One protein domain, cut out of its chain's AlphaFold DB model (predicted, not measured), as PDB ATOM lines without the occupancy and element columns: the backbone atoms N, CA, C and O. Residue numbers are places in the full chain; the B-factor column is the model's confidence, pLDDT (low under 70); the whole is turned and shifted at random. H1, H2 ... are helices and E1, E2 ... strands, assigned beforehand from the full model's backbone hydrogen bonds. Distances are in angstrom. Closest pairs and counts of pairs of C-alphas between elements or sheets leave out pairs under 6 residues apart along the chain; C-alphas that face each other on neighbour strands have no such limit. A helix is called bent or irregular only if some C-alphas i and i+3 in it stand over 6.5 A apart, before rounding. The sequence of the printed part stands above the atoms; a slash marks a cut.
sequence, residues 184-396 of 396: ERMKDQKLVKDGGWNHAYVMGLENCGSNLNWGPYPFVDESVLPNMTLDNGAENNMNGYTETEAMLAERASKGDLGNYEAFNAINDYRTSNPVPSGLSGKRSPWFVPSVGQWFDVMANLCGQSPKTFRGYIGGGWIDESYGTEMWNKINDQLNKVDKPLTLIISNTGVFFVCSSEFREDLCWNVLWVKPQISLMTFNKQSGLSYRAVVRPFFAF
ATOM      1  N   GLU A 184      38.597  16.514  37.682       96.50
ATOM      2  CA  GLU A 184      38.774  15.990  39.042       96.50
ATOM      3  C   GLU A 184      37.750  14.913  39.416       96.50
ATOM      4  O   GLU A 184      37.914  14.215  40.422       96.50
ATOM      5  N   ARG A 185      36.696  14.758  38.616       97.00
ATOM      6  CA  ARG A 185      35.683  13.711  38.748       97.00
ATOM      7  C   ARG A 185      35.962  12.519  37.834       97.00
ATOM      8  O   ARG A 185      35.507  11.421  38.137       97.00
ATOM      9  N   MET A 186      36.769  12.675  36.785       96.38
ATOM     10  CA  MET A 186      37.108  11.612  35.824       96.38
ATOM     11  C   MET A 186      38.220  10.681  36.353       96.38
ATOM     12  O   MET A 186      39.280  10.536  35.747       96.38
ATOM     13  N   LYS A 187      37.985  10.070  37.525       94.44
ATOM     14  CA  LYS A 187      38.989   9.328  38.320       94.44
ATOM     15  C   LYS A 187      38.931   7.800  38.202       94.44
ATOM     16  O   LYS A 187      39.783   7.130  38.785       94.44
ATOM     17  N   ASP A 188      37.984   7.239  37.447       97.88
ATOM     18  CA  ASP A 188      37.946   5.796  37.171       97.88
ATOM     19  C   ASP A 188      39.154   5.388  36.305       97.88
ATOM     20  O   ASP A 188      39.209   5.629  35.098       97.88
ATOM     21  N   GLN A 189      40.155   4.771  36.934       97.06
ATOM     22  CA  GLN A 189      41.424   4.457  36.277       97.06
ATOM     23  C   GLN A 189      41.280   3.423  35.159       97.06
ATOM     24  O   GLN A 189      41.986   3.516  34.153       97.06
ATOM     25  N   LYS A 190      40.387   2.434  35.309       97.75
ATOM     26  CA  LYS A 190      40.182   1.410  34.278       97.75
ATOM     27  C   LYS A 190      39.501   2.017  33.062       97.75
ATOM     28  O   LYS A 190      39.915   1.739  31.945       97.75
ATOM     29  N   LEU A 191      38.512   2.881  33.275       97.19
ATOM     30  CA  LEU A 191      37.807   3.608  32.221       97.19
ATOM     31  C   LEU A 191      38.766   4.461  31.375       97.19
ATOM     32  O   LEU A 191      38.722   4.419  30.145       97.19
ATOM     33  N   VAL A 192      39.694   5.170  32.025       96.00
ATOM     34  CA  VAL A 192      40.741   5.934  31.330       96.00
ATOM     35  C   VAL A 192      41.739   5.009  30.628       96.00
ATOM     36  O   VAL A 192      42.129   5.277  29.495       96.00
ATOM     37  N   LYS A 193      42.144   3.901  31.259       97.25
ATOM     38  CA  LYS A 193      43.098   2.945  30.676       97.25
ATOM     39  C   LYS A 193      42.538   2.207  29.455       97.25
ATOM     40  O   LYS A 193      43.277   1.992  28.498       97.25
ATOM     41  N   ASP A 194      41.275   1.795  29.503       96.00
ATOM     42  CA  ASP A 194      40.653   0.957  28.476       96.00
ATOM     43  C   ASP A 194      40.358   1.743  27.190       96.00
ATOM     44  O   ASP A 194      40.449   1.178  26.099       96.00
ATOM     45  N   GLY A 195      40.027   3.036  27.293       92.88
ATOM     46  CA  GLY A 195      39.632   3.818  26.118       92.88
ATOM     47  C   GLY A 195      39.905   5.318  26.159       92.88
ATOM     48  O   GLY A 195      39.540   6.010  25.213       92.88
ATOM     49  N   GLY A 196      40.547   5.839  27.210       95.12
ATOM     50  CA  GLY A 196      40.830   7.272  27.338       95.12
ATOM     51  C   GLY A 196      39.578   8.135  27.512       95.12
ATOM     52  O   GLY A 196      39.610   9.310  27.167       95.12
ATOM     53  N   TRP A 197      38.481   7.561  28.013       97.06
ATOM     54  CA  TRP A 197      37.171   8.215  28.104       97.06
ATOM     55  C   TRP A 197      37.088   9.184  29.289       97.06
ATOM     56  O   TRP A 197      36.435   8.906  30.287       97.06
ATOM     57  N   ASN A 198      37.817  10.296  29.227       96.25
ATOM     58  CA  ASN A 198      38.018  11.210  30.354       96.25
ATOM     59  C   ASN A 198      37.431  12.615  30.143       96.25
ATOM     60  O   ASN A 198      37.812  13.533  30.868       96.25
ATOM     61  N   HIS A 199      36.519  12.798  29.186       97.00
ATOM     62  CA  HIS A 199      35.907  14.097  28.906       97.00
ATOM     63  C   HIS A 199      34.630  14.314  29.719       97.00
ATOM     64  O   HIS A 199      34.413  15.413  30.233       97.00
ATOM     65  N   ALA A 200      33.775  13.293  29.844       98.38
ATOM     66  CA  ALA A 200      32.535  13.408  30.612       98.38
ATOM     67  C   ALA A 200      31.916  12.068  31.009       98.38
ATOM     68  O   ALA A 200      32.058  11.069  30.306       98.38
ATOM     69  N   TYR A 201      31.115  12.097  32.077       98.88
ATOM     70  CA  TYR A 201      30.099  11.081  32.350       98.88
ATOM     71  C   TYR A 201      28.737  11.538  31.827       98.88
ATOM     72  O   TYR A 201      28.299  12.666  32.073       98.88
ATOM     73  N   VAL A 202      28.048  10.638  31.132       98.88
ATOM     74  CA  VAL A 202      26.759  10.882  30.487       98.88
ATOM     75  C   VAL A 202      25.730   9.913  31.046       98.88
ATOM     76  O   VAL A 202      25.902   8.699  30.950       98.88
ATOM     77  N   MET A 203      24.637  10.448  31.584       98.81
ATOM     78  CA  MET A 203      23.484   9.658  32.003       98.81
ATOM     79  C   MET A 203      22.598   9.376  30.790       98.81
ATOM     80  O   MET A 203      22.219  10.297  30.063       98.81
ATOM     81  N   GLY A 204      22.234   8.113  30.584       98.25
ATOM     82  CA  GLY A 204      21.293   7.699  29.548       98.25
ATOM     83  C   GLY A 204      19.888   8.266  29.760       98.25
ATOM     84  O   GLY A 204      19.502   8.661  30.865       98.25
ATOM     85  N   LEU A 205      19.099   8.308  28.687       96.94
ATOM     86  CA  LEU A 205      17.736   8.855  28.718       96.94
ATOM     87  C   LEU A 205      16.649   7.835  29.099       96.94
ATOM     88  O   LEU A 205      15.507   8.224  29.345       96.94
ATOM     89  N   GLU A 206      16.997   6.554  29.209       93.50
ATOM     90  CA  GLU A 206      16.064   5.468  29.524       93.50
ATOM     91  C   GLU A 206      16.620   4.565  30.623       93.50
ATOM     92  O   GLU A 206      17.828   4.509  30.836       93.50
ATOM     93  N   ASN A 207      15.733   3.884  31.348       93.12
ATOM     94  CA  ASN A 207      16.132   2.940  32.388       93.12
ATOM     95  C   ASN A 207      16.420   1.563  31.773       93.12
ATOM     96  O   ASN A 207      15.702   1.116  30.879       93.12
ATOM     97  N   CYS A 208      17.409   0.854  32.308       90.06
ATOM     98  CA  CYS A 208      17.614  -0.568  32.064       90.06
ATOM     99  C   CYS A 208      16.816  -1.355  33.104       90.06
ATOM    100  O   CYS A 208      17.118  -1.276  34.294       90.06
ATOM    101  N   GLY A 209      15.817  -2.113  32.653       86.56
ATOM    102  CA  GLY A 209      15.034  -3.011  33.502       86.56
ATOM    103  C   GLY A 209      14.168  -2.320  34.566       86.56
ATOM    104  O   GLY A 209      14.117  -1.095  34.689       86.56
ATOM    105  N   SER A 210      13.439  -3.137  35.328       87.88
ATOM    106  CA  SER A 210      12.576  -2.688  36.425       87.88
ATOM    107  C   SER A 210      12.352  -3.792  37.448       87.88
ATOM    108  O   SER A 210      12.212  -4.945  37.047       87.88
ATOM    109  N   ASN A 211      12.207  -3.413  38.720       87.12
ATOM    110  CA  ASN A 211      12.085  -4.323  39.867       87.12
ATOM    111  C   ASN A 211      13.334  -5.197  40.031       87.12
ATOM    112  O   ASN A 211      13.227  -6.410  40.153       87.12
ATOM    113  N   LEU A 212      14.502  -4.555  39.964       91.06
ATOM    114  CA  LEU A 212      15.794  -5.228  39.943       91.06
ATOM    115  C   LEU A 212      16.353  -5.442  41.352       91.06
ATOM    116  O   LEU A 212      16.383  -4.531  42.179       91.06
ATOM    117  N   ASN A 213      16.908  -6.617  41.589       92.69
ATOM    118  CA  ASN A 213      17.803  -6.877  42.704       92.69
ATOM    119  C   ASN A 213      19.254  -6.563  42.320       92.69
ATOM    120  O   ASN A 213      19.711  -6.853  41.214       92.69
ATOM    121  N   TRP A 214      19.998  -5.969  43.250       94.56
ATOM    122  CA  TRP A 214      21.432  -5.740  43.086       94.56
ATOM    123  C   TRP A 214      22.205  -7.064  43.153       94.56
ATOM    124  O   TRP A 214      23.125  -7.280  42.368       94.56
ATOM    125  N   GLY A 215      21.799  -7.964  44.057       92.62
ATOM    126  CA  GLY A 215      22.427  -9.269  44.265       92.62
ATOM    127  C   GLY A 215      21.497 -10.308  44.909       92.62
ATOM    128  O   GLY A 215      20.337 -10.001  45.211       92.62
ATOM    129  N   PRO A 216      21.995 -11.540  45.113       91.75
ATOM    130  CA  PRO A 216      21.192 -12.696  45.508       91.75
ATOM    131  C   PRO A 216      20.780 -12.705  46.985       91.75
ATOM    132  O   PRO A 216      21.271 -11.931  47.806       91.75
ATOM    133  N   TYR A 217      19.908 -13.663  47.316       86.81
ATOM    134  CA  TYR A 217      19.727 -14.180  48.672       86.81
ATOM    135  C   TYR A 217      20.136 -15.664  48.715       86.81
ATOM    136  O   TYR A 217      19.702 -16.414  47.835       86.81
ATOM    137  N   PRO A 218      20.904 -16.127  49.720       89.38
ATOM    138  CA  PRO A 218      21.499 -15.349  50.812       89.38
ATOM    139  C   PRO A 218      22.492 -14.294  50.304       89.38
ATOM    140  O   PRO A 218      23.042 -14.428  49.214       89.38
ATOM    141  N   PHE A 219      22.661 -13.224  51.081       92.06
ATOM    142  CA  PHE A 219      23.503 -12.091  50.708       92.06
ATOM    143  C   PHE A 219      24.988 -12.479  50.636       92.06
ATOM    144  O   PHE A 219      25.446 -13.340  51.389       92.06
ATOM    145  N   VAL A 220      25.727 -11.848  49.721       92.56
ATOM    146  CA  VAL A 220      27.139 -12.140  49.430       92.56
ATOM    147  C   VAL A 220      27.924 -10.837  49.380       92.56
ATOM    148  O   VAL A 220      27.491  -9.904  48.710       92.56
ATOM    149  N   ASP A 221      29.064 -10.792  50.070       95.19
ATOM    150  CA  ASP A 221      30.073  -9.733  49.946       95.19
ATOM    151  C   ASP A 221      30.921  -9.969  48.688       95.19
ATOM    152  O   ASP A 221      31.589 -11.005  48.567       95.19
ATOM    153  N   GLU A 222      30.862  -9.056  47.721       96.19
ATOM    154  CA  GLU A 222      31.535  -9.224  46.439       96.19
ATOM    155  C   GLU A 222      33.009  -8.847  46.529       96.19
ATOM    156  O   GLU A 222      33.397  -7.699  46.376       96.19
ATOM    157  N   SER A 223      33.880  -9.848  46.669       95.81
ATOM    158  CA  SER A 223      35.330  -9.639  46.805       95.81
ATOM    159  C   SER A 223      36.011  -8.922  45.627       95.81
ATOM    160  O   SER A 223      37.164  -8.505  45.749       95.81
ATOM    161  N   VAL A 224      35.331  -8.808  44.481       96.81
ATOM    162  CA  VAL A 224      35.804  -8.060  43.303       96.81
ATOM    163  C   VAL A 224      35.496  -6.565  43.382       96.81
ATOM    164  O   VAL A 224      36.018  -5.796  42.571       96.81
ATOM    165  N   LEU A 225      34.678  -6.149  44.348       96.69
ATOM    166  CA  LEU A 225      34.328  -4.766  44.617       96.69
ATOM    167  C   LEU A 225      34.922  -4.317  45.959       96.69
ATOM    168  O   LEU A 225      35.028  -5.097  46.905       96.69
ATOM    169  N   PRO A 226      35.343  -3.049  46.074       93.44
ATOM    170  CA  PRO A 226      35.630  -2.476  47.374       93.44
ATOM    171  C   PRO A 226      34.321  -2.168  48.111       93.44
ATOM    172  O   PRO A 226      33.412  -1.550  47.557       93.44
ATOM    173  N   ASN A 227      34.282  -2.492  49.401       92.94
ATOM    174  CA  ASN A 227      33.233  -2.015  50.292       92.94
ATOM    175  C   ASN A 227      33.410  -0.520  50.561       92.94
ATOM    176  O   ASN A 227      34.407  -0.081  51.145       92.94
ATOM    177  N   MET A 228      32.446   0.274  50.101       90.44
ATOM    178  CA  MET A 228      32.479   1.722  50.254       90.44
ATOM    179  C   MET A 228      32.292   2.145  51.709       90.44
ATOM    180  O   MET A 228      31.657   1.458  52.498       90.44
ATOM    181  N   THR A 229      32.817   3.309  52.085       80.12
ATOM    182  CA  THR A 229      32.540   3.884  53.408       80.12
ATOM    183  C   THR A 229      31.143   4.505  53.451       80.12
ATOM    184  O   THR A 229      30.600   4.905  52.421       80.12
ATOM    185  N   LEU A 230      30.572   4.628  54.653       74.38
ATOM    186  CA  LEU A 230      29.476   5.571  54.911       74.38
ATOM    187  C   LEU A 230      30.052   6.992  54.914       74.38
ATOM    188  O   LEU A 230      31.148   7.149  55.439       74.38
ATOM    189  N   ASP A 231      29.328   7.948  54.314       66.31
ATOM    190  CA  ASP A 231      29.535   9.415  54.295       66.31
ATOM    191  C   ASP A 231      30.978   9.989  54.138       66.31
ATOM    192  O   ASP A 231      31.991   9.323  54.304       66.31
ATOM    193  N   ASN A 232      31.101  11.254  53.700       67.88
ATOM    194  CA  ASN A 232      32.377  11.996  53.518       67.88
ATOM    195  C   ASN A 232      33.509  11.290  52.724       67.88
ATOM    196  O   ASN A 232      34.685  11.646  52.831       67.88
ATOM    197  N   GLY A 233      33.160  10.318  51.889       81.06
ATOM    198  CA  GLY A 233      34.090   9.518  51.099       81.06
ATOM    199  C   GLY A 233      33.394   8.820  49.939       81.06
ATOM    200  O   GLY A 233      33.953   8.751  48.844       81.06
ATOM    201  N   ALA A 234      32.146   8.384  50.144       89.44
ATOM    202  CA  ALA A 234      31.346   7.737  49.111       89.44
ATOM    203  C   ALA A 234      31.165   8.613  47.857       89.44
ATOM    204  O   ALA A 234      31.248   8.097  46.748       89.44
ATOM    205  N   GLU A 235      31.038   9.940  47.981       92.62
ATOM    206  CA  GLU A 235      30.897  10.832  46.820       92.62
ATOM    207  C   GLU A 235      32.115  10.810  45.880       92.62
ATOM    208  O   GLU A 235      32.023  11.193  44.710       92.62
ATOM    209  N   ASN A 236      33.268  10.355  46.376       93.94
ATOM    210  CA  ASN A 236      34.503  10.256  45.605       93.94
ATOM    211  C   ASN A 236      34.598   8.957  44.803       93.94
ATOM    212  O   ASN A 236      35.484   8.841  43.957       93.94
ATOM    213  N   ASN A 237      33.701   7.993  45.031       96.25
ATOM    214  CA  ASN A 237      33.680   6.785  44.227       96.25
ATOM    215  C   ASN A 237      33.105   7.068  42.838       96.25
ATOM    216  O   ASN A 237      31.889   7.146  42.663       96.25
ATOM    217  N   MET A 238      33.992   7.162  41.852       97.62
ATOM    218  CA  MET A 238      33.664   7.381  40.440       97.62
ATOM    219  C   MET A 238      33.799   6.121  39.588       97.62
ATOM    220  O   MET A 238      33.764   6.202  38.365       97.62
ATOM    221  N   ASN A 239      33.924   4.958  40.227       98.06
ATOM    222  CA  ASN A 239      34.354   3.716  39.595       98.06
ATOM    223  C   ASN A 239      33.216   2.907  38.952       98.06
ATOM    224  O   ASN A 239      33.343   1.694  38.817       98.06
ATOM    225  N   GLY A 240      32.099   3.529  38.558       98.56
ATOM    226  CA  GLY A 240      30.924   2.790  38.077       98.56
ATOM    227  C   GLY A 240      31.210   1.881  36.878       98.56
ATOM    228  O   GLY A 240      30.679   0.772  36.785       98.56
ATOM    229  N   TYR A 241      32.122   2.295  35.992       98.81
ATOM    230  CA  TYR A 241      32.585   1.441  34.900       98.81
ATOM    231  C   TYR A 241      33.441   0.286  35.420       98.81
ATOM    232  O   TYR A 241      33.129  -0.863  35.119       98.81
ATOM    233  N   THR A 242      34.470   0.564  36.230       98.75
ATOM    234  CA  THR A 242      35.315  -0.485  36.829       98.75
ATOM    235  C   THR A 242      34.493  -1.532  37.580       98.75
ATOM    236  O   THR A 242      34.685  -2.726  37.359       98.75
ATOM    237  N   GLU A 243      33.570  -1.096  38.436       98.75
ATOM    238  CA  GLU A 243      32.715  -1.961  39.253       98.75
ATOM    239  C   GLU A 243      31.780  -2.801  38.373       98.75
ATOM    240  O   GLU A 243      31.644  -4.008  38.578       98.75
ATOM    241  N   THR A 244      31.189  -2.194  37.336       98.81
ATOM    242  CA  THR A 244      30.355  -2.927  36.374       98.81
ATOM    243  C   THR A 244      31.165  -3.986  35.627       98.81
ATOM    244  O   THR A 244      30.728  -5.131  35.549       98.81
ATOM    245  N   GLU A 245      32.347  -3.649  35.100       98.75
ATOM    246  CA  GLU A 245      33.193  -4.618  34.391       98.75
ATOM    247  C   GLU A 245      33.630  -5.775  35.300       98.75
ATOM    248  O   GLU A 245      33.613  -6.929  34.869       98.75
ATOM    249  N   ALA A 246      33.987  -5.483  36.554       98.62
ATOM    250  CA  ALA A 246      34.374  -6.493  37.534       98.62
ATOM    251  C   ALA A 246      33.227  -7.475  37.813       98.62
ATOM    252  O   ALA A 246      33.425  -8.688  37.727       98.62
ATOM    253  N   MET A 247      32.017  -6.965  38.061       98.62
ATOM    254  CA  MET A 247      30.840  -7.801  38.305       98.62
ATOM    255  C   MET A 247      30.448  -8.627  37.083       98.62
ATOM    256  O   MET A 247      30.208  -9.828  37.212       98.62
ATOM    257  N   LEU A 248      30.420  -8.028  35.889       98.62
ATOM    258  CA  LEU A 248      30.084  -8.757  34.666       98.62
ATOM    259  C   LEU A 248      31.069  -9.900  34.402       98.62
ATOM    260  O   LEU A 248      30.636 -11.017  34.117       98.62
ATOM    261  N   ALA A 249      32.376  -9.653  34.533       98.44
ATOM    262  CA  ALA A 249      33.399 -10.673  34.318       98.44
ATOM    263  C   ALA A 249      33.313 -11.802  35.356       98.44
ATOM    264  O   ALA A 249      33.282 -12.983  35.005       98.44
ATOM    265  N   GLU A 250      33.233 -11.438  36.633       98.25
ATOM    266  CA  GLU A 250      33.226 -12.386  37.740       98.25
ATOM    267  C   GLU A 250      31.977 -13.276  37.709       98.25
ATOM    268  O   GLU A 250      32.090 -14.502  37.779       98.25
ATOM    269  N   ARG A 251      30.782 -12.689  37.559       97.69
ATOM    270  CA  ARG A 251      29.523 -13.453  37.549       97.69
ATOM    271  C   ARG A 251      29.343 -14.282  36.277       97.69
ATOM    272  O   ARG A 251      28.807 -15.389  36.322       97.69
ATOM    273  N   ALA A 252      29.847 -13.809  35.135       96.88
ATOM    274  CA  ALA A 252      29.896 -14.630  33.927       96.88
ATOM    275  C   ALA A 252      30.805 -15.857  34.114       96.88
ATOM    276  O   ALA A 252      30.430 -16.955  33.705       96.88
ATOM    277  N   SER A 253      31.959 -15.704  34.778       97.88
ATOM    278  CA  SER A 253      32.891 -16.816  35.030       97.88
ATOM    279  C   SER A 253      32.306 -17.912  35.932       97.88
ATOM    280  O   SER A 253      32.623 -19.089  35.760       97.88
ATOM    281  N   LYS A 254      31.414 -17.531  36.855       97.00
ATOM    282  CA  LYS A 254      30.686 -18.439  37.753       97.00
ATOM    283  C   LYS A 254      29.395 -18.992  37.146       97.00
ATOM    284  O   LYS A 254      28.839 -19.950  37.677       97.00
ATOM    285  N   GLY A 255      28.930 -18.418  36.034       97.00
ATOM    286  CA  GLY A 255      27.679 -18.798  35.380       97.00
ATOM    287  C   GLY A 255      26.424 -18.373  36.148       97.00
ATOM    288  O   GLY A 255      25.381 -19.001  35.985       97.00
ATOM    289  N   ASP A 256      26.510 -17.332  36.984       96.56
ATOM    290  CA  ASP A 256      25.451 -16.919  37.916       96.56
ATOM    291  C   ASP A 256      25.010 -15.448  37.769       96.56
ATOM    292  O   ASP A 256      24.263 -14.948  38.609       96.56
ATOM    293  N   LEU A 257      25.393 -14.765  36.678       96.81
ATOM    294  CA  LEU A 257      25.014 -13.366  36.401       96.81
ATOM    295  C   LEU A 257      23.504 -13.102  36.513       96.81
ATOM    296  O   LEU A 257      23.109 -12.036  36.976       96.81
ATOM    297  N   GLY A 258      22.660 -14.077  36.165       95.12
ATOM    298  CA  GLY A 258      21.204 -13.961  36.294       95.12
ATOM    299  C   GLY A 258      20.706 -13.709  37.726       95.12
ATOM    300  O   GLY A 258      19.616 -13.175  37.893       95.12
ATOM    301  N   ASN A 259      21.505 -14.026  38.751       95.00
ATOM    302  CA  ASN A 259      21.188 -13.751  40.158       95.00
ATOM    303  C   ASN A 259      21.479 -12.294  40.579       95.00
ATOM    304  O   ASN A 259      21.144 -11.889  41.692       95.00
ATOM    305  N   TYR A 260      22.110 -11.514  39.700       96.25
ATOM    306  CA  TYR A 260      22.499 -10.119  39.900       96.25
ATOM    307  C   TYR A 260      21.731  -9.255  38.902       96.25
ATOM    308  O   TYR A 260      22.289  -8.746  37.931       96.25
ATOM    309  N   GLU A 261      20.420  -9.136  39.105       95.75
ATOM    310  CA  GLU A 261      19.476  -8.616  38.109       95.75
ATOM    311  C   GLU A 261      19.848  -7.222  37.578       95.75
ATOM    312  O   GLU A 261      19.706  -6.975  36.383       95.75
ATOM    313  N   ALA A 262      20.379  -6.327  38.418       96.00
ATOM    314  CA  ALA A 262      20.866  -5.015  37.983       96.00
ATOM    315  C   ALA A 262      22.035  -5.114  36.981       96.00
ATOM    316  O   ALA A 262      22.048  -4.420  35.959       96.00
ATOM    317  N   PHE A 263      22.989  -6.010  37.241       98.00
ATOM    318  CA  PHE A 263      24.142  -6.247  36.370       98.00
ATOM    319  C   PHE A 263      23.759  -7.064  35.126       98.00
ATOM    320  O   PHE A 263      24.247  -6.799  34.028       98.00
ATOM    321  N   ASN A 264      22.820  -8.001  35.249       97.75
ATOM    322  CA  ASN A 264      22.263  -8.687  34.088       97.75
ATOM    323  C   ASN A 264      21.503  -7.706  33.174       97.75
ATOM    324  O   ASN A 264      21.705  -7.703  31.962       97.75
ATOM    325  N   ALA A 265      20.706  -6.796  33.747       97.38
ATOM    326  CA  ALA A 265      19.950  -5.800  32.992       97.38
ATOM    327  C   ALA A 265      20.855  -4.839  32.204       97.38
ATOM    328  O   ALA A 265      20.535  -4.513  31.058       97.38
ATOM    329  N   ILE A 266      21.990  -4.396  32.765       98.31
ATOM    330  CA  ILE A 266      22.942  -3.572  32.002       98.31
ATOM    331  C   ILE A 266      23.631  -4.380  30.892       98.31
ATOM    332  O   ILE A 266      23.882  -3.838  29.815       98.31
ATOM    333  N   ASN A 267      23.893  -5.673  31.107       98.06
ATOM    334  CA  ASN A 267      24.481  -6.556  30.098       98.06
ATOM    335  C   ASN A 267      23.535  -6.760  28.898       98.06
ATOM    336  O   ASN A 267      23.933  -6.597  27.740       98.06
ATOM    337  N   ASP A 268      22.255  -7.012  29.168       97.88
ATOM    338  CA  ASP A 268      21.217  -7.121  28.138       97.88
ATOM    339  C   ASP A 268      21.010  -5.784  27.411       97.88
ATOM    340  O   ASP A 268      20.867  -5.730  26.181       97.88
ATOM    341  N   TYR A 269      21.073  -4.674  28.154       97.81
ATOM    342  CA  TYR A 269      20.987  -3.336  27.582       97.81
ATOM    343  C   TYR A 269      22.163  -3.027  26.649       97.81
ATOM    344  O   TYR A 269      21.935  -2.446  25.591       97.81
ATOM    345  N   ARG A 270      23.396  -3.454  26.967       97.31
ATOM    346  CA  ARG A 270      24.557  -3.343  26.058       97.31
ATOM    347  C   ARG A 270      24.358  -4.117  24.760       97.31
ATOM    348  O   ARG A 270      24.794  -3.648  23.714       97.31
ATOM    349  N   THR A 271      23.701  -5.271  24.825       96.38
ATOM    350  CA  THR A 271      23.408  -6.093  23.642       96.38
ATOM    351  C   THR A 271      22.361  -5.428  22.752       96.38
ATOM    352  O   THR A 271      22.513  -5.392  21.533       96.38
ATOM    353  N   SER A 272      21.322  -4.855  23.361       95.88
ATOM    354  CA  SER A 272      20.231  -4.186  22.636       95.88
ATOM    355  C   SER A 272      20.601  -2.774  22.165       95.88
ATOM    356  O   SER A 272      20.053  -2.284  21.184       95.88
ATOM    357  N   ASN A 273      21.553  -2.127  22.845       95.75
ATOM    358  CA  ASN A 273      22.031  -0.772  22.570       95.75
ATOM    359  C   ASN A 273      23.567  -0.753  22.471       95.75
ATOM    360  O   ASN A 273      24.233  -0.100  23.293       95.75
ATOM    361  N   PRO A 274      24.150  -1.470  21.491       95.56
ATOM    362  CA  PRO A 274      25.595  -1.584  21.364       95.56
ATOM    363  C   PRO A 274      26.231  -0.225  21.074       95.56
ATOM    364  O   PRO A 274      25.592   0.698  20.559       95.56
ATOM    365  N   VAL A 275      27.524  -0.099  21.380       95.31
ATOM    366  CA  VAL A 275      28.313   1.041  20.899       95.31
ATOM    367  C   VAL A 275      28.310   0.989  19.368       95.31
ATOM    368  O   VAL A 275      28.738  -0.025  18.811       95.31
ATOM    369  N   PRO A 276      27.833   2.036  18.667       92.50
ATOM    370  CA  PRO A 276      27.885   2.056  17.211       92.50
ATOM    371  C   PRO A 276      29.322   1.875  16.721       92.50
ATOM    372  O   PRO A 276      30.248   2.426  17.313       92.50
ATOM    373  N   SER A 277      29.518   1.149  15.621       90.38
ATOM    374  CA  SER A 277      30.858   0.830  15.101       90.38
ATOM    375  C   SER A 277      31.717   2.077  14.849       90.38
ATOM    376  O   SER A 277      32.894   2.089  15.204       90.38
ATOM    377  N   GLY A 278      31.121   3.156  14.327       87.38
ATOM    378  CA  GLY A 278      31.786   4.452  14.121       87.38
ATOM    379  C   GLY A 278      32.201   5.181  15.407       87.38
ATOM    380  O   GLY A 278      32.974   6.132  15.352       87.38
ATOM    381  N   LEU A 279      31.725   4.725  16.568       91.56
ATOM    382  CA  LEU A 279      32.057   5.252  17.895       91.56
ATOM    383  C   LEU A 279      32.875   4.269  18.735       91.56
ATOM    384  O   LEU A 279      33.114   4.522  19.917       91.56
ATOM    385  N   SER A 280      33.328   3.164  18.142       89.25
ATOM    386  CA  SER A 280      34.226   2.229  18.812       89.25
ATOM    387  C   SER A 280      35.487   2.958  19.288       89.25
ATOM    388  O   SER A 280      36.146   3.655  18.516       89.25
ATOM    389  N   GLY A 281      35.798   2.839  20.579       90.81
ATOM    390  CA  GLY A 281      36.908   3.548  21.224       90.81
ATOM    391  C   GLY A 281      36.667   5.042  21.478       90.81
ATOM    392  O   GLY A 281      37.501   5.676  22.111       90.81
ATOM    393  N   LYS A 282      35.540   5.618  21.040       94.44
ATOM    394  CA  LYS A 282      35.175   7.025  21.302       94.44
ATOM    395  C   LYS A 282      34.315   7.212  22.541       94.44
ATOM    396  O   LYS A 282      34.228   8.323  23.033       94.44
ATOM    397  N   ARG A 283      33.670   6.149  23.012       96.75
ATOM    398  CA  ARG A 283      32.965   6.115  24.289       96.75
ATOM    399  C   ARG A 283      33.021   4.725  24.899       96.75
ATOM    400  O   ARG A 283      33.178   3.738  24.176       96.75
ATOM    401  N   SER A 284      32.804   4.655  26.204       98.12
ATOM    402  CA  SER A 284      32.638   3.405  26.929       98.12
ATOM    403  C   SER A 284      31.344   2.691  26.522       98.12
ATOM    404  O   SER A 284      30.376   3.334  26.089       98.12
ATOM    405  N   PRO A 285      31.261   1.366  26.727       98.12
ATOM    406  CA  PRO A 285      29.985   0.680  26.894       98.12
ATOM    407  C   PRO A 285      29.144   1.304  28.017       98.12
ATOM    408  O   PRO A 285      29.651   2.042  28.866       98.12
ATOM    409  N   TRP A 286      27.852   0.984  28.030       98.62
ATOM    410  CA  TRP A 286      26.942   1.402  29.099       98.62
ATOM    411  C   TRP A 286      27.297   0.729  30.428       98.62
ATOM    412  O   TRP A 286      27.545  -0.465  30.435       98.62
ATOM    413  N   PHE A 287      27.296   1.416  31.559       98.81
ATOM    414  CA  PHE A 287      27.596   0.829  32.867       98.81
ATOM    415  C   PHE A 287      26.579   1.261  33.930       98.81
ATOM    416  O   PHE A 287      25.841   2.232  33.733       98.81
ATOM    417  N   VAL A 288      26.517   0.519  35.039       98.69
ATOM    418  CA  VAL A 288      25.749   0.924  36.222       98.69
ATOM    419  C   VAL A 288      26.561   2.005  36.939       98.69
ATOM    420  O   VAL A 288      27.726   1.759  37.249       98.69
ATOM    421  N   PRO A 289      26.016   3.210  37.165       98.50
ATOM    422  CA  PRO A 289      26.772   4.290  37.790       98.50
ATOM    423  C   PRO A 289      27.111   3.993  39.253       98.50
ATOM    424  O   PRO A 289      26.332   3.360  39.962       98.50
ATOM    425  N   SER A 290      28.231   4.520  39.734       98.19
ATOM    426  CA  SER A 290      28.604   4.495  41.147       98.19
ATOM    427  C   SER A 290      27.835   5.542  41.962       98.19
ATOM    428  O   SER A 290      27.194   6.458  41.432       98.19
ATOM    429  N   VAL A 291      27.951   5.455  43.289       96.50
ATOM    430  CA  VAL A 291      27.391   6.449  44.220       96.50
ATOM    431  C   VAL A 291      27.893   7.875  43.938       96.50
ATOM    432  O   VAL A 291      27.100   8.814  43.981       96.50
ATOM    433  N   GLY A 292      29.171   8.065  43.589       96.94
ATOM    434  CA  GLY A 292      29.720   9.387  43.268       96.94
ATOM    435  C   GLY A 292      29.179   9.966  41.959       96.94
ATOM    436  O   GLY A 292      28.946  11.169  41.863       96.94
ATOM    437  N   GLN A 293      28.884   9.124  40.969       98.50
ATOM    438  CA  GLN A 293      28.269   9.579  39.720       98.50
ATOM    439  C   GLN A 293      26.820  10.037  39.943       98.50
ATOM    440  O   GLN A 293      26.408  11.057  39.394       98.50
ATOM    441  N   TRP A 294      26.063   9.357  40.811       97.44
ATOM    442  CA  TRP A 294      24.740   9.828  41.239       97.44
ATOM    443  C   TRP A 294      24.789  11.072  42.128       97.44
ATOM    444  O   TRP A 294      23.913  11.933  42.020       97.44
ATOM    445  N   PHE A 295      25.822  11.208  42.963       96.50
ATOM    446  CA  PHE A 295      26.075  12.440  43.708       96.50
ATOM    447  C   PHE A 295      26.206  13.639  42.752       96.50
ATOM    448  O   PHE A 295      25.596  14.685  42.991       96.50
ATOM    449  N   ASP A 296      26.917  13.470  41.633       98.12
ATOM    450  CA  ASP A 296      27.071  14.514  40.614       98.12
ATOM    451  C   ASP A 296      25.769  14.798  39.857       98.12
ATOM    452  O   ASP A 296      25.499  15.957  39.551       98.12
ATOM    453  N   VAL A 297      24.913  13.795  39.609       98.38
ATOM    454  CA  VAL A 297      23.561  14.044  39.061       98.38
ATOM    455  C   VAL A 297      22.793  14.993  39.974       98.38
ATOM    456  O   VAL A 297      22.234  15.986  39.507       98.38
ATOM    457  N   MET A 298      22.788  14.718  41.281       96.62
ATOM    458  CA  MET A 298      22.086  15.558  42.249       96.62
ATOM    459  C   MET A 298      22.654  16.982  42.275       96.62
ATOM    460  O   MET A 298      21.901  17.952  42.153       96.62
ATOM    461  N   ALA A 299      23.979  17.105  42.362       96.38
ATOM    462  CA  ALA A 299      24.654  18.395  42.436       96.38
ATOM    463  C   ALA A 299      24.486  19.237  41.159       96.38
ATOM    464  O   ALA A 299      24.219  20.436  41.256       96.38
ATOM    465  N   ASN A 300      24.606  18.620  39.982       97.94
ATOM    466  CA  ASN A 300      24.716  19.349  38.720       97.94
ATOM    467  C   ASN A 300      23.395  19.456  37.952       97.94
ATOM    468  O   ASN A 300      23.179  20.446  37.258       97.94
ATOM    469  N   LEU A 301      22.510  18.458  38.055       97.56
ATOM    470  CA  LEU A 301      21.275  18.389  37.259       97.56
ATOM    471  C   LEU A 301      20.009  18.586  38.096       97.56
ATOM    472  O   LEU A 301      19.013  19.098  37.588       97.56
ATOM    473  N   CYS A 302      20.042  18.217  39.377       95.50
ATOM    474  CA  CYS A 302      18.899  18.374  40.276       95.50
ATOM    475  C   CYS A 302      18.936  19.686  41.079       95.50
ATOM    476  O   CYS A 302      17.994  19.984  41.807       95.50
ATOM    477  N   GLY A 303      20.000  20.482  40.953       89.38
ATOM    478  CA  GLY A 303      20.100  21.834  41.506       89.38
ATOM    479  C   GLY A 303      20.444  21.934  42.994       89.38
ATOM    480  O   GLY A 303      20.407  23.046  43.520       89.38
ATOM    481  N   GLN A 304      20.779  20.829  43.668       91.38
ATOM    482  CA  GLN A 304      21.272  20.853  45.047       91.38
ATOM    483  C   GLN A 304      22.223  19.682  45.320       91.38
ATOM    484  O   GLN A 304      21.923  18.528  45.027       91.38
ATOM    485  N   SER A 305      23.380  19.977  45.919       93.00
ATOM    486  CA  SER A 305      24.346  18.945  46.311       93.00
ATOM    487  C   SER A 305      23.851  18.153  47.528       93.00
ATOM    488  O   SER A 305      23.410  18.785  48.499       93.00
ATOM    489  N   PRO A 306      24.038  16.818  47.566       92.62
ATOM    490  CA  PRO A 306      23.711  16.012  48.744       92.62
ATOM    491  C   PRO A 306      24.403  16.481  50.033       92.62
ATOM    492  O   PRO A 306      23.867  16.295  51.118       92.62
ATOM    493  N   LYS A 307      25.540  17.195  49.946       89.69
ATOM    494  CA  LYS A 307      26.234  17.788  51.113       89.69
ATOM    495  C   LYS A 307      25.406  18.804  51.903       89.69
ATOM    496  O   LYS A 307      25.762  19.135  53.026       89.69
ATOM    497  N   THR A 308      24.337  19.325  51.314       89.12
ATOM    498  CA  THR A 308      23.447  20.296  51.964       89.12
ATOM    499  C   THR A 308      22.231  19.644  52.627       89.12
ATOM    500  O   THR A 308      21.444  20.338  53.274       89.12
ATOM    501  N   PHE A 309      22.063  18.330  52.457       89.56
ATOM    502  CA  PHE A 309      20.948  17.579  53.016       89.56
ATOM    503  C   PHE A 309      21.073  17.502  54.541       89.56
ATOM    504  O   PHE A 309      22.173  17.430  55.090       89.56
ATOM    505  N   ARG A 310      19.933  17.574  55.234       72.25
ATOM    506  CA  ARG A 310      19.880  17.796  56.691       72.25
ATOM    507  C   ARG A 310      19.579  16.534  57.505       72.25
ATOM    508  O   ARG A 310      19.648  16.588  58.730       72.25
ATOM    509  N   GLY A 311      19.243  15.420  56.854       66.06
ATOM    510  CA  GLY A 311      18.963  14.137  57.495       66.06
ATOM    511  C   GLY A 311      20.191  13.226  57.545       66.06
ATOM    512  O   GLY A 311      20.853  13.017  56.531       66.06
ATOM    513  N   TYR A 312      20.457  12.651  58.723       60.75
ATOM    514  CA  TYR A 312      21.479  11.622  58.945       60.75
ATOM    515  C   TYR A 312      20.848  10.418  59.653       60.75
ATOM    516  O   TYR A 312      20.909  10.286  60.875       60.75
ATOM    517  N   ILE A 313      20.186   9.545  58.895       58.50
ATOM    518  CA  ILE A 313      19.722   8.252  59.408       58.50
ATOM    519  C   ILE A 313      20.301   7.162  58.507       58.50
ATOM    520  O   ILE A 313      20.039   7.147  57.309       58.50
ATOM    521  N   GLY A 314      21.092   6.252  59.081       57.81
ATOM    522  CA  GLY A 314      21.521   5.026  58.395       57.81
ATOM    523  C   GLY A 314      22.656   5.166  57.370       57.81
ATOM    524  O   GLY A 314      22.772   4.306  56.505       57.81
ATOM    525  N   GLY A 315      23.501   6.201  57.457       69.38
ATOM    526  CA  GLY A 315      24.733   6.280  56.659       69.38
ATOM    527  C   GLY A 315      24.522   6.674  55.189       69.38
ATOM    528  O   GLY A 315      24.914   5.961  54.269       69.38
ATOM    529  N   GLY A 316      23.901   7.831  54.965       84.88
ATOM    530  CA  GLY A 316      23.688   8.420  53.644       84.88
ATOM    531  C   GLY A 316      23.274   9.889  53.740       84.88
ATOM    532  O   GLY A 316      23.179  10.441  54.837       84.88
ATOM    533  N   TRP A 317      23.008  10.515  52.595       90.94
ATOM    534  CA  TRP A 317      22.482  11.878  52.501       90.94
ATOM    535  C   TRP A 317      20.972  11.834  52.287       90.94
ATOM    536  O   TRP A 317      20.524  11.256  51.297       90.94
ATOM    537  N   ILE A 318      20.192  12.460  53.175       90.50
ATOM    538  CA  ILE A 318      18.723  12.444  53.116       90.50
ATOM    539  C   ILE A 318      18.156  13.858  53.268       90.50
ATOM    540  O   ILE A 318      18.461  14.554  54.238       90.50
ATOM    541  N   ASP A 319      17.286  14.264  52.343       90.25
ATOM    542  CA  ASP A 319      16.442  15.451  52.488       90.25
ATOM    543  C   ASP A 319      14.966  15.055  52.416       90.25
ATOM    544  O   ASP A 319      14.506  14.495  51.422       90.25
ATOM    545  N   GLU A 320      14.218  15.339  53.480       89.25
ATOM    546  CA  GLU A 320      12.811  14.952  53.616       89.25
ATOM    547  C   GLU A 320      11.842  15.933  52.942       89.25
ATOM    548  O   GLU A 320      10.646  15.666  52.882       89.25
ATOM    549  N   SER A 321      12.319  17.073  52.442       87.44
ATOM    550  CA  SER A 321      11.462  18.176  51.990       87.44
ATOM    551  C   SER A 321      11.704  18.600  50.544       87.44
ATOM    552  O   SER A 321      10.796  19.120  49.891       87.44
ATOM    553  N   TYR A 322      12.908  18.362  50.024       87.50
ATOM    554  CA  TYR A 322      13.382  18.984  48.790       87.50
ATOM    555  C   TYR A 322      13.361  18.064  47.561       87.50
ATOM    556  O   TYR A 322      13.638  18.493  46.437       87.50
ATOM    557  N   GLY A 323      12.958  16.802  47.729       89.38
ATOM    558  CA  GLY A 323      12.903  15.828  46.642       89.38
ATOM    559  C   GLY A 323      11.948  16.231  45.516       89.38
ATOM    560  O   GLY A 323      12.210  15.931  44.355       89.38
ATOM    561  N   THR A 324      10.856  16.948  45.795       89.44
ATOM    562  CA  THR A 324       9.953  17.407  44.718       89.44
ATOM    563  C   THR A 324      10.614  18.460  43.827       89.44
ATOM    564  O   THR A 324      10.493  18.379  42.606       89.44
ATOM    565  N   GLU A 325      11.335  19.423  44.407       91.31
ATOM    566  CA  GLU A 325      11.992  20.477  43.630       91.31
ATOM    567  C   GLU A 325      13.134  19.902  42.786       91.31
ATOM    568  O   GLU A 325      13.199  20.146  41.581       91.31
ATOM    569  N   MET A 326      13.976  19.063  43.390       93.19
ATOM    570  CA  MET A 326      15.067  18.386  42.689       93.19
ATOM    571  C   MET A 326      14.569  17.531  41.511       93.19
ATOM    572  O   MET A 326      15.206  17.500  40.457       93.19
ATOM    573  N   TRP A 327      13.404  16.886  41.656       92.50
ATOM    574  CA  TRP A 327      12.797  16.055  40.612       92.50
ATOM    575  C   TRP A 327      12.301  16.903  39.450       92.50
ATOM    576  O   TRP A 327      12.456  16.529  38.288       92.50
ATOM    577  N   ASN A 328      11.694  18.048  39.761       92.50
ATOM    578  CA  ASN A 328      11.235  18.983  38.748       92.50
ATOM    579  C   ASN A 328      12.431  19.551  37.976       92.50
ATOM    580  O   ASN A 328      12.409  19.503  36.754       92.50
ATOM    581  N   LYS A 329      13.520  19.950  38.648       95.00
ATOM    582  CA  LYS A 329      14.710  20.514  37.979       95.00
ATOM    583  C   LYS A 329      15.335  19.576  36.948       95.00
ATOM    584  O   LYS A 329      15.581  19.993  35.816       95.00
ATOM    585  N   ILE A 330      15.563  18.310  37.304       95.88
ATOM    586  CA  ILE A 330      16.119  17.348  36.343       95.88
ATOM    587  C   ILE A 330      15.129  17.051  35.210       95.88
ATOM    588  O   ILE A 330      15.532  16.927  34.052       95.88
ATOM    589  N   ASN A 331      13.828  17.003  35.507       95.75
ATOM    590  CA  ASN A 331      12.812  16.787  34.484       95.75
ATOM    591  C   ASN A 331      12.596  17.989  33.575       95.75
ATOM    592  O   ASN A 331      12.327  17.777  32.403       95.75
ATOM    593  N   ASP A 332      12.786  19.220  34.036       95.75
ATOM    594  CA  ASP A 332      12.753  20.405  33.177       95.75
ATOM    595  C   ASP A 332      13.850  20.334  32.109       95.75
ATOM    596  O   ASP A 332      13.627  20.709  30.957       95.75
ATOM    597  N   GLN A 333      15.020  19.780  32.452       96.56
ATOM    598  CA  GLN A 333      16.056  19.487  31.462       96.56
ATOM    599  C   GLN A 333      15.638  18.333  30.551       96.56
ATOM    600  O   GLN A 333      15.573  18.501  29.337       96.56
ATOM    601  N   LEU A 334      15.300  17.171  31.108       97.75
ATOM    602  CA  LEU A 334      14.972  15.979  30.319       97.75
ATOM    603  C   LEU A 334      13.713  16.140  29.447       97.75
ATOM    604  O   LEU A 334      13.589  15.501  28.400       97.75
ATOM    605  N   ASN A 335      12.801  17.039  29.816       97.38
ATOM    606  CA  ASN A 335      11.645  17.405  29.010       97.38
ATOM    607  C   ASN A 335      12.052  18.084  27.701       97.38
ATOM    608  O   ASN A 335      11.322  17.938  26.726       97.38
ATOM    609  N   LYS A 336      13.225  18.721  27.606       97.94
ATOM    610  CA  LYS A 336      13.751  19.253  26.333       97.94
ATOM    611  C   LYS A 336      14.044  18.156  25.310       97.94
ATOM    612  O   LYS A 336      14.112  18.444  24.115       97.94
ATOM    613  N   VAL A 337      14.181  16.912  25.780       97.88
ATOM    614  CA  VAL A 337      14.332  15.709  24.955       97.88
ATOM    615  C   VAL A 337      13.179  14.721  25.042       97.88
ATOM    616  O   VAL A 337      13.262  13.640  24.477       97.88
ATOM    617  N   ASP A 338      12.072  15.105  25.682       96.31
ATOM    618  CA  ASP A 338      10.876  14.262  25.821       96.31
ATOM    619  C   ASP A 338      11.135  12.913  26.517       96.31
ATOM    620  O   ASP A 338      10.477  11.908  26.251       96.31
ATOM    621  N   LYS A 339      12.124  12.891  27.417       95.69
ATOM    622  CA  LYS A 339      12.534  11.697  28.165       95.69
ATOM    623  C   LYS A 339      12.630  11.976  29.670       95.69
ATOM    624  O   LYS A 339      13.687  11.718  30.255       95.69
ATOM    625  N   PRO A 340      11.577  12.529  30.311       93.50
ATOM    626  CA  PRO A 340      11.604  12.765  31.748       93.50
ATOM    627  C   PRO A 340      11.880  11.461  32.504       93.50
ATOM    628  O   PRO A 340      11.521  10.368  32.055       93.50
ATOM    629  N   LEU A 341      12.483  11.572  33.685       89.44
ATOM    630  CA  LEU A 341      12.443  10.499  34.661       89.44
ATOM    631  C   LEU A 341      10.976  10.164  34.944       89.44
ATOM    632  O   LEU A 341      10.163  11.016  35.302       89.44
ATOM    633  N   THR A 342      10.634   8.898  34.766       77.62
ATOM    634  CA  THR A 342       9.310   8.363  35.073       77.62
ATOM    635  C   THR A 342       9.316   7.712  36.455       77.62
ATOM    636  O   THR A 342      10.377   7.329  36.937       77.62
ATOM    637  N   LEU A 343       8.122   7.480  37.019       63.41
ATOM    638  CA  LEU A 343       7.865   6.602  38.180       63.41
ATOM    639  C   LEU A 343       8.004   7.242  39.572       63.41
ATOM    640  O   LEU A 343       8.719   6.737  40.428       63.41
ATOM    641  N   ILE A 344       7.198   8.268  39.859       58.31
ATOM    642  CA  ILE A 344       6.812   8.546  41.250       58.31
ATOM    643  C   ILE A 344       5.359   8.130  41.429       58.31
ATOM    644  O   ILE A 344       4.442   8.900  41.146       58.31
ATOM    645  N   ILE A 345       5.151   6.903  41.894       55.16
ATOM    646  CA  ILE A 345       3.849   6.472  42.398       55.16
ATOM    647  C   ILE A 345       3.834   6.805  43.893       55.16
ATOM    648  O   ILE A 345       4.769   6.459  44.623       55.16
ATOM    649  N   SER A 346       2.788   7.497  44.351       49.38
ATOM    650  CA  SER A 346       2.558   7.744  45.778       49.38
ATOM    651  C   SER A 346       2.666   6.424  46.554       49.38
ATOM    652  O   SER A 346       2.028   5.445  46.171       49.38
ATOM    653  N   ASN A 347       3.464   6.412  47.625       55.28
ATOM    654  CA  ASN A 347       3.708   5.286  48.542       55.28
ATOM    655  C   ASN A 347       4.685   4.182  48.085       55.28
ATOM    656  O   ASN A 347       4.840   3.219  48.830       55.28
ATOM    657  N   THR A 348       5.354   4.290  46.927       69.50
ATOM    658  CA  THR A 348       6.354   3.271  46.501       69.50
ATOM    659  C   THR A 348       7.687   3.822  45.990       69.50
ATOM    660  O   THR A 348       8.686   3.127  46.090       69.50
ATOM    661  N   GLY A 349       7.763   5.068  45.505       79.56
ATOM    662  CA  GLY A 349       9.037   5.681  45.086       79.56
ATOM    663  C   GLY A 349       9.808   4.920  43.988       79.56
ATOM    664  O   GLY A 349       9.348   3.910  43.450       79.56
ATOM    665  N   VAL A 350      10.993   5.420  43.633       87.50
ATOM    666  CA  VAL A 350      11.933   4.761  42.710       87.50
ATOM    667  C   VAL A 350      13.297   4.622  43.372       87.50
ATOM    668  O   VAL A 350      13.769   5.558  44.021       87.50
ATOM    669  N   PHE A 351      13.917   3.456  43.192       89.50
ATOM    670  CA  PHE A 351      15.322   3.243  43.509       89.50
ATOM    671  C   PHE A 351      16.137   3.272  42.226       89.50
ATOM    672  O   PHE A 351      15.935   2.428  41.355       89.50
ATOM    673  N   PHE A 352      17.077   4.205  42.115       93.38
ATOM    674  CA  PHE A 352      18.127   4.075  41.117       93.38
ATOM    675  C   PHE A 352      19.316   3.363  41.736       93.38
ATOM    676  O   PHE A 352      19.917   3.845  42.697       93.38
ATOM    677  N   VAL A 353      19.615   2.199  41.177       93.94
ATOM    678  CA  VAL A 353      20.657   1.306  41.662       93.94
ATOM    679  C   VAL A 353      22.033   1.875  41.316       93.94
ATOM    680  O   VAL A 353      22.252   2.300  40.176       93.94
ATOM    681  N   CYS A 354      22.955   1.857  42.283       96.56
ATOM    682  CA  CYS A 354      24.371   2.125  42.042       96.56
ATOM    683  C   CYS A 354      25.168   0.813  41.950       96.56
ATOM    684  O   CYS A 354      24.799  -0.196  42.550       96.56
ATOM    685  N   SER A 355      26.306   0.828  41.261       97.88
ATOM    686  CA  SER A 355      27.260  -0.293  41.242       97.88
ATOM    687  C   SER A 355      27.989  -0.481  42.576       97.88
ATOM    688  O   SER A 355      28.506  -1.557  42.849       97.88
ATOM    689  N   SER A 356      28.011   0.557  43.412       96.62
ATOM    690  CA  SER A 356      28.834   0.620  44.614       96.62
ATOM    691  C   SER A 356      28.261  -0.214  45.759       96.62
ATOM    692  O   SER A 356      27.175   0.062  46.277       96.62
ATOM    693  N   GLU A 357      29.031  -1.206  46.187       95.38
ATOM    694  CA  GLU A 357      28.733  -2.046  47.342       95.38
ATOM    695  C   GLU A 357      29.104  -1.334  48.650       95.38
ATOM    696  O   GLU A 357      30.046  -0.541  48.696       95.38
ATOM    697  N   PHE A 358      28.342  -1.576  49.717       91.88
ATOM    698  CA  PHE A 358      28.706  -1.124  51.062       91.88
ATOM    699  C   PHE A 358      29.259  -2.279  51.904       91.88
ATOM    700  O   PHE A 358      30.264  -2.103  52.588       91.88
ATOM    701  N   ARG A 359      28.574  -3.429  51.875       91.31
ATOM    702  CA  ARG A 359      28.951  -4.691  52.535       91.31
ATOM    703  C   ARG A 359      28.041  -5.826  52.050       91.31
ATOM    704  O   ARG A 359      27.165  -5.605  51.212       91.31
ATOM    705  N   GLU A 360      28.170  -7.008  52.656       93.31
ATOM    706  CA  GLU A 360      27.452  -8.233  52.279       93.31
ATOM    707  C   GLU A 360      25.954  -8.053  51.977       93.31
ATOM    708  O   GLU A 360      25.504  -8.525  50.939       93.31
ATOM    709  N   ASP A 361      25.193  -7.327  52.799       91.44
ATOM    710  CA  ASP A 361      23.735  -7.160  52.698       91.44
ATOM    711  C   ASP A 361      23.297  -5.841  52.035       91.44
ATOM    712  O   ASP A 361      22.146  -5.731  51.606       91.44
ATOM    713  N   LEU A 362      24.193  -4.855  51.906       91.94
ATOM    714  CA  LEU A 362      23.850  -3.474  51.546       91.94
ATOM    715  C   LEU A 362      24.633  -2.947  50.333       91.94
ATOM    716  O   LEU A 362      25.843  -3.134  50.207       91.94
ATOM    717  N   CYS A 363      23.949  -2.187  49.483       93.31
ATOM    718  CA  CYS A 363      24.533  -1.429  48.375       93.31
ATOM    719  C   CYS A 363      24.036   0.021  48.371       93.31
ATOM    720  O   CYS A 363      23.020   0.348  48.989       93.31
ATOM    721  N   TRP A 364      24.750   0.910  47.681       94.00
ATOM    722  CA  TRP A 364      24.326   2.300  47.515       94.00
ATOM    723  C   TRP A 364      23.216   2.437  46.474       94.00
ATOM    724  O   TRP A 364      23.228   1.784  45.433       94.00
ATOM    725  N   ASN A 365      22.263   3.323  46.751       93.06
ATOM    726  CA  ASN A 365      21.118   3.600  45.897       93.06
ATOM    727  C   ASN A 365      20.692   5.069  46.020       93.06
ATOM    728  O   ASN A 365      20.909   5.722  47.046       93.06
ATOM    729  N   VAL A 366      20.004   5.567  44.997       93.06
ATOM    730  CA  VAL A 366      19.201   6.789  45.090       93.06
ATOM    731  C   VAL A 366      17.756   6.416  45.361       93.06
ATOM    732  O   VAL A 366      17.142   5.756  44.527       93.06
ATOM    733  N   LEU A 367      17.196   6.872  46.479       90.19
ATOM    734  CA  LEU A 367      15.764   6.778  46.761       90.19
ATOM    735  C   LEU A 367      15.081   8.086  46.402       90.19
ATOM    736  O   LEU A 367      15.391   9.124  46.983       90.19
ATOM    737  N   TRP A 368      14.075   8.020  45.539       88.38
ATOM    738  CA  TRP A 368      13.166   9.136  45.320       88.38
ATOM    739  C   TRP A 368      11.745   8.771  45.731       88.38
ATOM    740  O   TRP A 368      11.099   7.938  45.094       88.38
ATOM    741  N   VAL A 369      11.220   9.420  46.769       84.38
ATOM    742  CA  VAL A 369       9.843   9.223  47.240       84.38
ATOM    743  C   VAL A 369       9.289  10.548  47.730       84.38
ATOM    744  O   VAL A 369       9.736  11.053  48.740       84.38
ATOM    745  N   LYS A 370       8.319  11.155  47.035       79.88
ATOM    746  CA  LYS A 370       7.844  12.504  47.402       79.88
ATOM    747  C   LYS A 370       7.353  12.552  48.859       79.88
ATOM    748  O   LYS A 370       6.501  11.731  49.203       79.88
ATOM    749  N   PRO A 371       7.800  13.530  49.671       85.31
ATOM    750  CA  PRO A 371       8.680  14.670  49.340       85.31
ATOM    751  C   PRO A 371      10.199  14.433  49.496       85.31
ATOM    752  O   PRO A 371      10.982  15.327  49.188       85.31
ATOM    753  N   GLN A 372      10.611  13.250  49.931       88.00
ATOM    754  CA  GLN A 372      11.981  12.853  50.231       88.00
ATOM    755  C   GLN A 372      12.842  12.495  48.999       88.00
ATOM    756  O   GLN A 372      12.383  11.917  48.005       88.00
ATOM    757  N   ILE A 373      14.135  12.790  49.116       90.75
ATOM    758  CA  ILE A 373      15.224  12.297  48.267       90.75
ATOM    759  C   ILE A 373      16.367  11.800  49.158       90.75
ATOM    760  O   ILE A 373      16.731  12.457  50.135       90.75
ATOM    761  N   SER A 374      16.940  10.648  48.816       90.81
ATOM    762  CA  SER A 374      18.105  10.101  49.508       90.81
ATOM    763  C   SER A 374      19.147   9.577  48.529       90.81
ATOM    764  O   SER A 374      18.802   8.943  47.535       90.81
ATOM    765  N   LEU A 375      20.421   9.747  48.866       92.94
ATOM    766  CA  LEU A 375      21.533   8.947  48.355       92.94
ATOM    767  C   LEU A 375      22.064   8.141  49.544       92.94
ATOM    768  O   LEU A 375      22.680   8.713  50.441       92.94
ATOM    769  N   MET A 376      21.747   6.849  49.612       90.50
ATOM    770  CA  MET A 376      21.930   6.050  50.831       90.50
ATOM    771  C   MET A 376      22.175   4.572  50.542       90.50
ATOM    772  O   MET A 376      21.941   4.096  49.432       90.50
ATOM    773  N   THR A 377      22.607   3.835  51.561       90.06
ATOM    774  CA  THR A 377      22.698   2.377  51.482       90.06
ATOM    775  C   THR A 377      21.328   1.723  51.697       90.06
ATOM    776  O   THR A 377      20.486   2.228  52.442       90.06
ATOM    777  N   PHE A 378      21.072   0.613  51.007       88.94
ATOM    778  CA  PHE A 378      19.849  -0.179  51.132       88.94
ATOM    779  C   PHE A 378      20.136  -1.655  50.842       88.94
ATOM    780  O   PHE A 378      21.174  -1.981  50.266       88.94
ATOM    781  N   ASN A 379      19.222  -2.544  51.240       89.94
ATOM    782  CA  ASN A 379      19.368  -3.979  51.008       89.94
ATOM    783  C   ASN A 379      19.560  -4.290  49.522       89.94
ATOM    784  O   ASN A 379      18.819  -3.783  48.677       89.94
ATOM    785  N   LYS A 380      20.503  -5.191  49.222       91.50
ATOM    786  CA  LYS A 380      20.770  -5.666  47.853       91.50
ATOM    787  C   LYS A 380      19.554  -6.305  47.191       91.50
ATOM    788  O   LYS A 380      19.432  -6.269  45.969       91.50
ATOM    789  N   GLN A 381      18.647  -6.852  47.993       86.75
ATOM    790  CA  GLN A 381      17.301  -7.176  47.547       86.75
ATOM    791  C   GLN A 381      16.354  -6.046  47.923       86.75
ATOM    792  O   GLN A 381      16.042  -5.829  49.100       86.75
ATOM    793  N   SER A 382      15.889  -5.325  46.907       67.38
ATOM    794  CA  SER A 382      14.843  -4.336  47.102       67.38
ATOM    795  C   SER A 382      13.525  -5.094  47.286       67.38
ATOM    796  O   SER A 382      13.060  -5.809  46.404       67.38
ATOM    797  N   GLY A 383      12.942  -5.036  48.486       63.25
ATOM    798  CA  GLY A 383      11.623  -5.631  48.723       63.25
ATOM    799  C   GLY A 383      10.550  -5.020  47.805       63.25
ATOM    800  O   GLY A 383      10.742  -3.947  47.239       63.25
ATOM    801  N   LEU A 384       9.376  -5.662  47.724       56.06
ATOM    802  CA  LEU A 384       8.272  -5.316  46.803       56.06
ATOM    803  C   LEU A 384       7.754  -3.861  46.875       56.06
ATOM    804  O   LEU A 384       6.984  -3.443  46.013       56.06
ATOM    805  N   SER A 385       8.128  -3.100  47.906       65.38
ATOM    806  CA  SER A 385       7.634  -1.739  48.141       65.38
ATOM    807  C   SER A 385       8.309  -0.667  47.284       65.38
ATOM    808  O   SER A 385       7.751   0.422  47.186       65.38
ATOM    809  N   TYR A 386       9.460  -0.945  46.658       73.94
ATOM    810  CA  TYR A 386      10.198   0.033  45.851       73.94
ATOM    811  C   TYR A 386      10.559  -0.526  44.477       73.94
ATOM    812  O   TYR A 386      10.938  -1.686  44.343       73.94
ATOM    813  N   ARG A 387      10.479   0.311  43.437       78.81
ATOM    814  CA  ARG A 387      10.866  -0.085  42.077       78.81
ATOM    815  C   ARG A 387      12.331   0.248  41.831       78.81
ATOM    816  O   ARG A 387      12.650   1.387  41.498       78.81
ATOM    817  N   ALA A 388      13.204  -0.739  41.986       89.00
ATOM    818  CA  ALA A 388      14.608  -0.610  41.623       89.00
ATOM    819  C   ALA A 388      14.807  -0.682  40.103       89.00
ATOM    820  O   ALA A 388      14.282  -1.573  39.428       89.00
ATOM    821  N   VAL A 389      15.549   0.282  39.568       92.25
ATOM    822  CA  VAL A 389      15.892   0.436  38.152       92.25
ATOM    823  C   VAL A 389      17.365   0.818  38.028       92.25
ATOM    824  O   VAL A 389      17.930   1.457  38.916       92.25
ATOM    825  N   VAL A 390      17.984   0.500  36.897       95.00
ATOM    826  CA  VAL A 390      19.293   1.057  36.542       95.00
ATOM    827  C   VAL A 390      19.068   2.223  35.588       95.00
ATOM    828  O   VAL A 390      18.397   2.069  34.571       95.00
ATOM    829  N   ARG A 391      19.640   3.394  35.878       96.25
ATOM    830  CA  ARG A 391      19.823   4.444  34.866       96.25
ATOM    831  C   ARG A 391      21.248   4.293  34.331       96.25
ATOM    832  O   ARG A 391      22.174   4.535  35.099       96.25
ATOM    833  N   PRO A 392      21.450   3.839  33.087       98.19
ATOM    834  CA  PRO A 392      22.772   3.506  32.584       98.19
ATOM    835  C   PRO A 392      23.583   4.764  32.304       98.19
ATOM    836  O   PRO A 392      23.032   5.808  31.948       98.19
ATOM    837  N   PHE A 393      24.898   4.649  32.421       98.81
ATOM    838  CA  PHE A 393      25.842   5.713  32.102       98.81
ATOM    839  C   PHE A 393      26.813   5.258  31.022       98.81
ATOM    840  O   PHE A 393      27.055   4.068  30.863       98.81
ATOM    841  N   PHE A 394      27.394   6.196  30.286       98.62
ATOM    842  CA  PHE A 394      28.639   5.965  29.556       98.62
ATOM    843  C   PHE A 394      29.588   7.143  29.783       98.62
ATOM    844  O   PHE A 394      29.170   8.199  30.258       98.62
ATOM    845  N   ALA A 395      30.857   6.968  29.435       98.50
ATOM    846  CA  ALA A 395      31.828   8.052  29.371       98.50
ATOM    847  C   ALA A 395      32.405   8.176  27.967       98.50
ATOM    848  O   ALA A 395      32.389   7.202  27.213       98.50
ATOM    849  N   PHE A 396      32.919   9.347  27.620       97.19
ATOM    850  CA  PHE A 396      33.640   9.568  26.369       97.19
ATOM    851  C   PHE A 396      34.858  10.454  26.579       97.19
ATOM    852  O   PHE A 396      34.923  11.132  27.628       97.19
TER     853      PHE A 396
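Overview. This is residues 184 to 396 of the 396 residues of the protein "Putative lipoprotein" of Bacteroides thetaiotaomicron CAG:40 (UniProt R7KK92). A strongly twisted five-stranded sheet, its three long strands E3, E4 and E5 sharply bent, has H4 along one face and H5 standing up from that same face. H2 and H3, about perpendicular to each other, meet the sheet by their first residues at E3, H1 packs on H2, and a small two-stranded ribbon, E1 with E7, lies near H4. The printed part has 213 residues, with named elements in the order H1 E1 H2 H3 H4 E2 H5 E3 E4 E5 E6 E7. The large sheet is mixed, in the order E2, E5, E4, E3, E6; the class is mixed helices and strands, with under half of the residues in named elements. The whole is compact, with a radius of gyration of the C-alphas of 16.1 A and spans of 43 by 42 by 30 A.

Along the chain. In the large sheet, E3 is residues 350 to 359, 21.8 A long, from C-alpha 350 at (11.933, 4.761, 42.710); E4 is 362 to 369, 19.4 A; E5 is 372 to 379, 18.4 A; E2 is 317 to 319 and E6 is 387 to 389. They bend by 84 degrees at residue 355 in E3, 59 at 365 in E4 and 79 at 375 in E5. H4 is 291 to 300, 14.3 A; H5 is 323 to 337, 21.7 A; H2 is 240 to 254, 21.2 A; H3 is 261 to 272, 16.1 A. H1, residues 189 to 195, begins at C-alpha 189 (41.424, 4.457, 36.277). E1 is 201 to 204, and E7, 393 to 395, ends at C-alpha 395 (31.828, 8.052, 29.371).

Arrangement. E3, E4 and E5 form a meander, each strand the antiparallel neighbour of the one before, in two hairpins; N 352 and O 366 are 2.9 A apart, N 367 and O 374 2.8 A. E2 is antiparallel to E5, with N 317 and O 375 at 2.8 A; E6 is parallel to E3, with N 389 and O 351 at 2.8 A. H4 and H5, on the same face, make two layers with the sheet, helices over one face. H4 runs along E4 at a height over the sheet of 9.8 A; its closest C-alphas to E3 are Val 291 and Cys 354, 5.7 A. H5 stands up from the sheet, its line rising 53 degrees; the C-alphas of Gly 323 and Ile 373 are its closest to E5, 4.5 A. H2 only grazes the sheet with residues 240 to 247, H3 with 261 to 265. H2 touches H3, about perpendicular at 82 degrees, closest at the C-alphas of Leu 248 and Phe 263, 6.7 A. H1 touches H2, closest at the C-alphas of Lys 190 and Thr 242, 5.8 A. E1 and E7 are antiparallel, with N 202 and O 394 at 2.8 A. In H1, H2, H3 and H4 every O i to N i+4 pair is within hydrogen-bond range; in H5, 9 of 11 are.

Size, cuts and confidence. The two C-alphas farthest apart, those of Gly 278 and Ile 313, are 47.0 A apart. The printed part has no cut. The links E1 to H2, H3 to H4, H4 to E2 and H5 to E3 are long. The mean pLDDT of the printed part is 91.1; residues 231 to 232, 311 to 315, 343 to 348 and 382 to 385 are under 70.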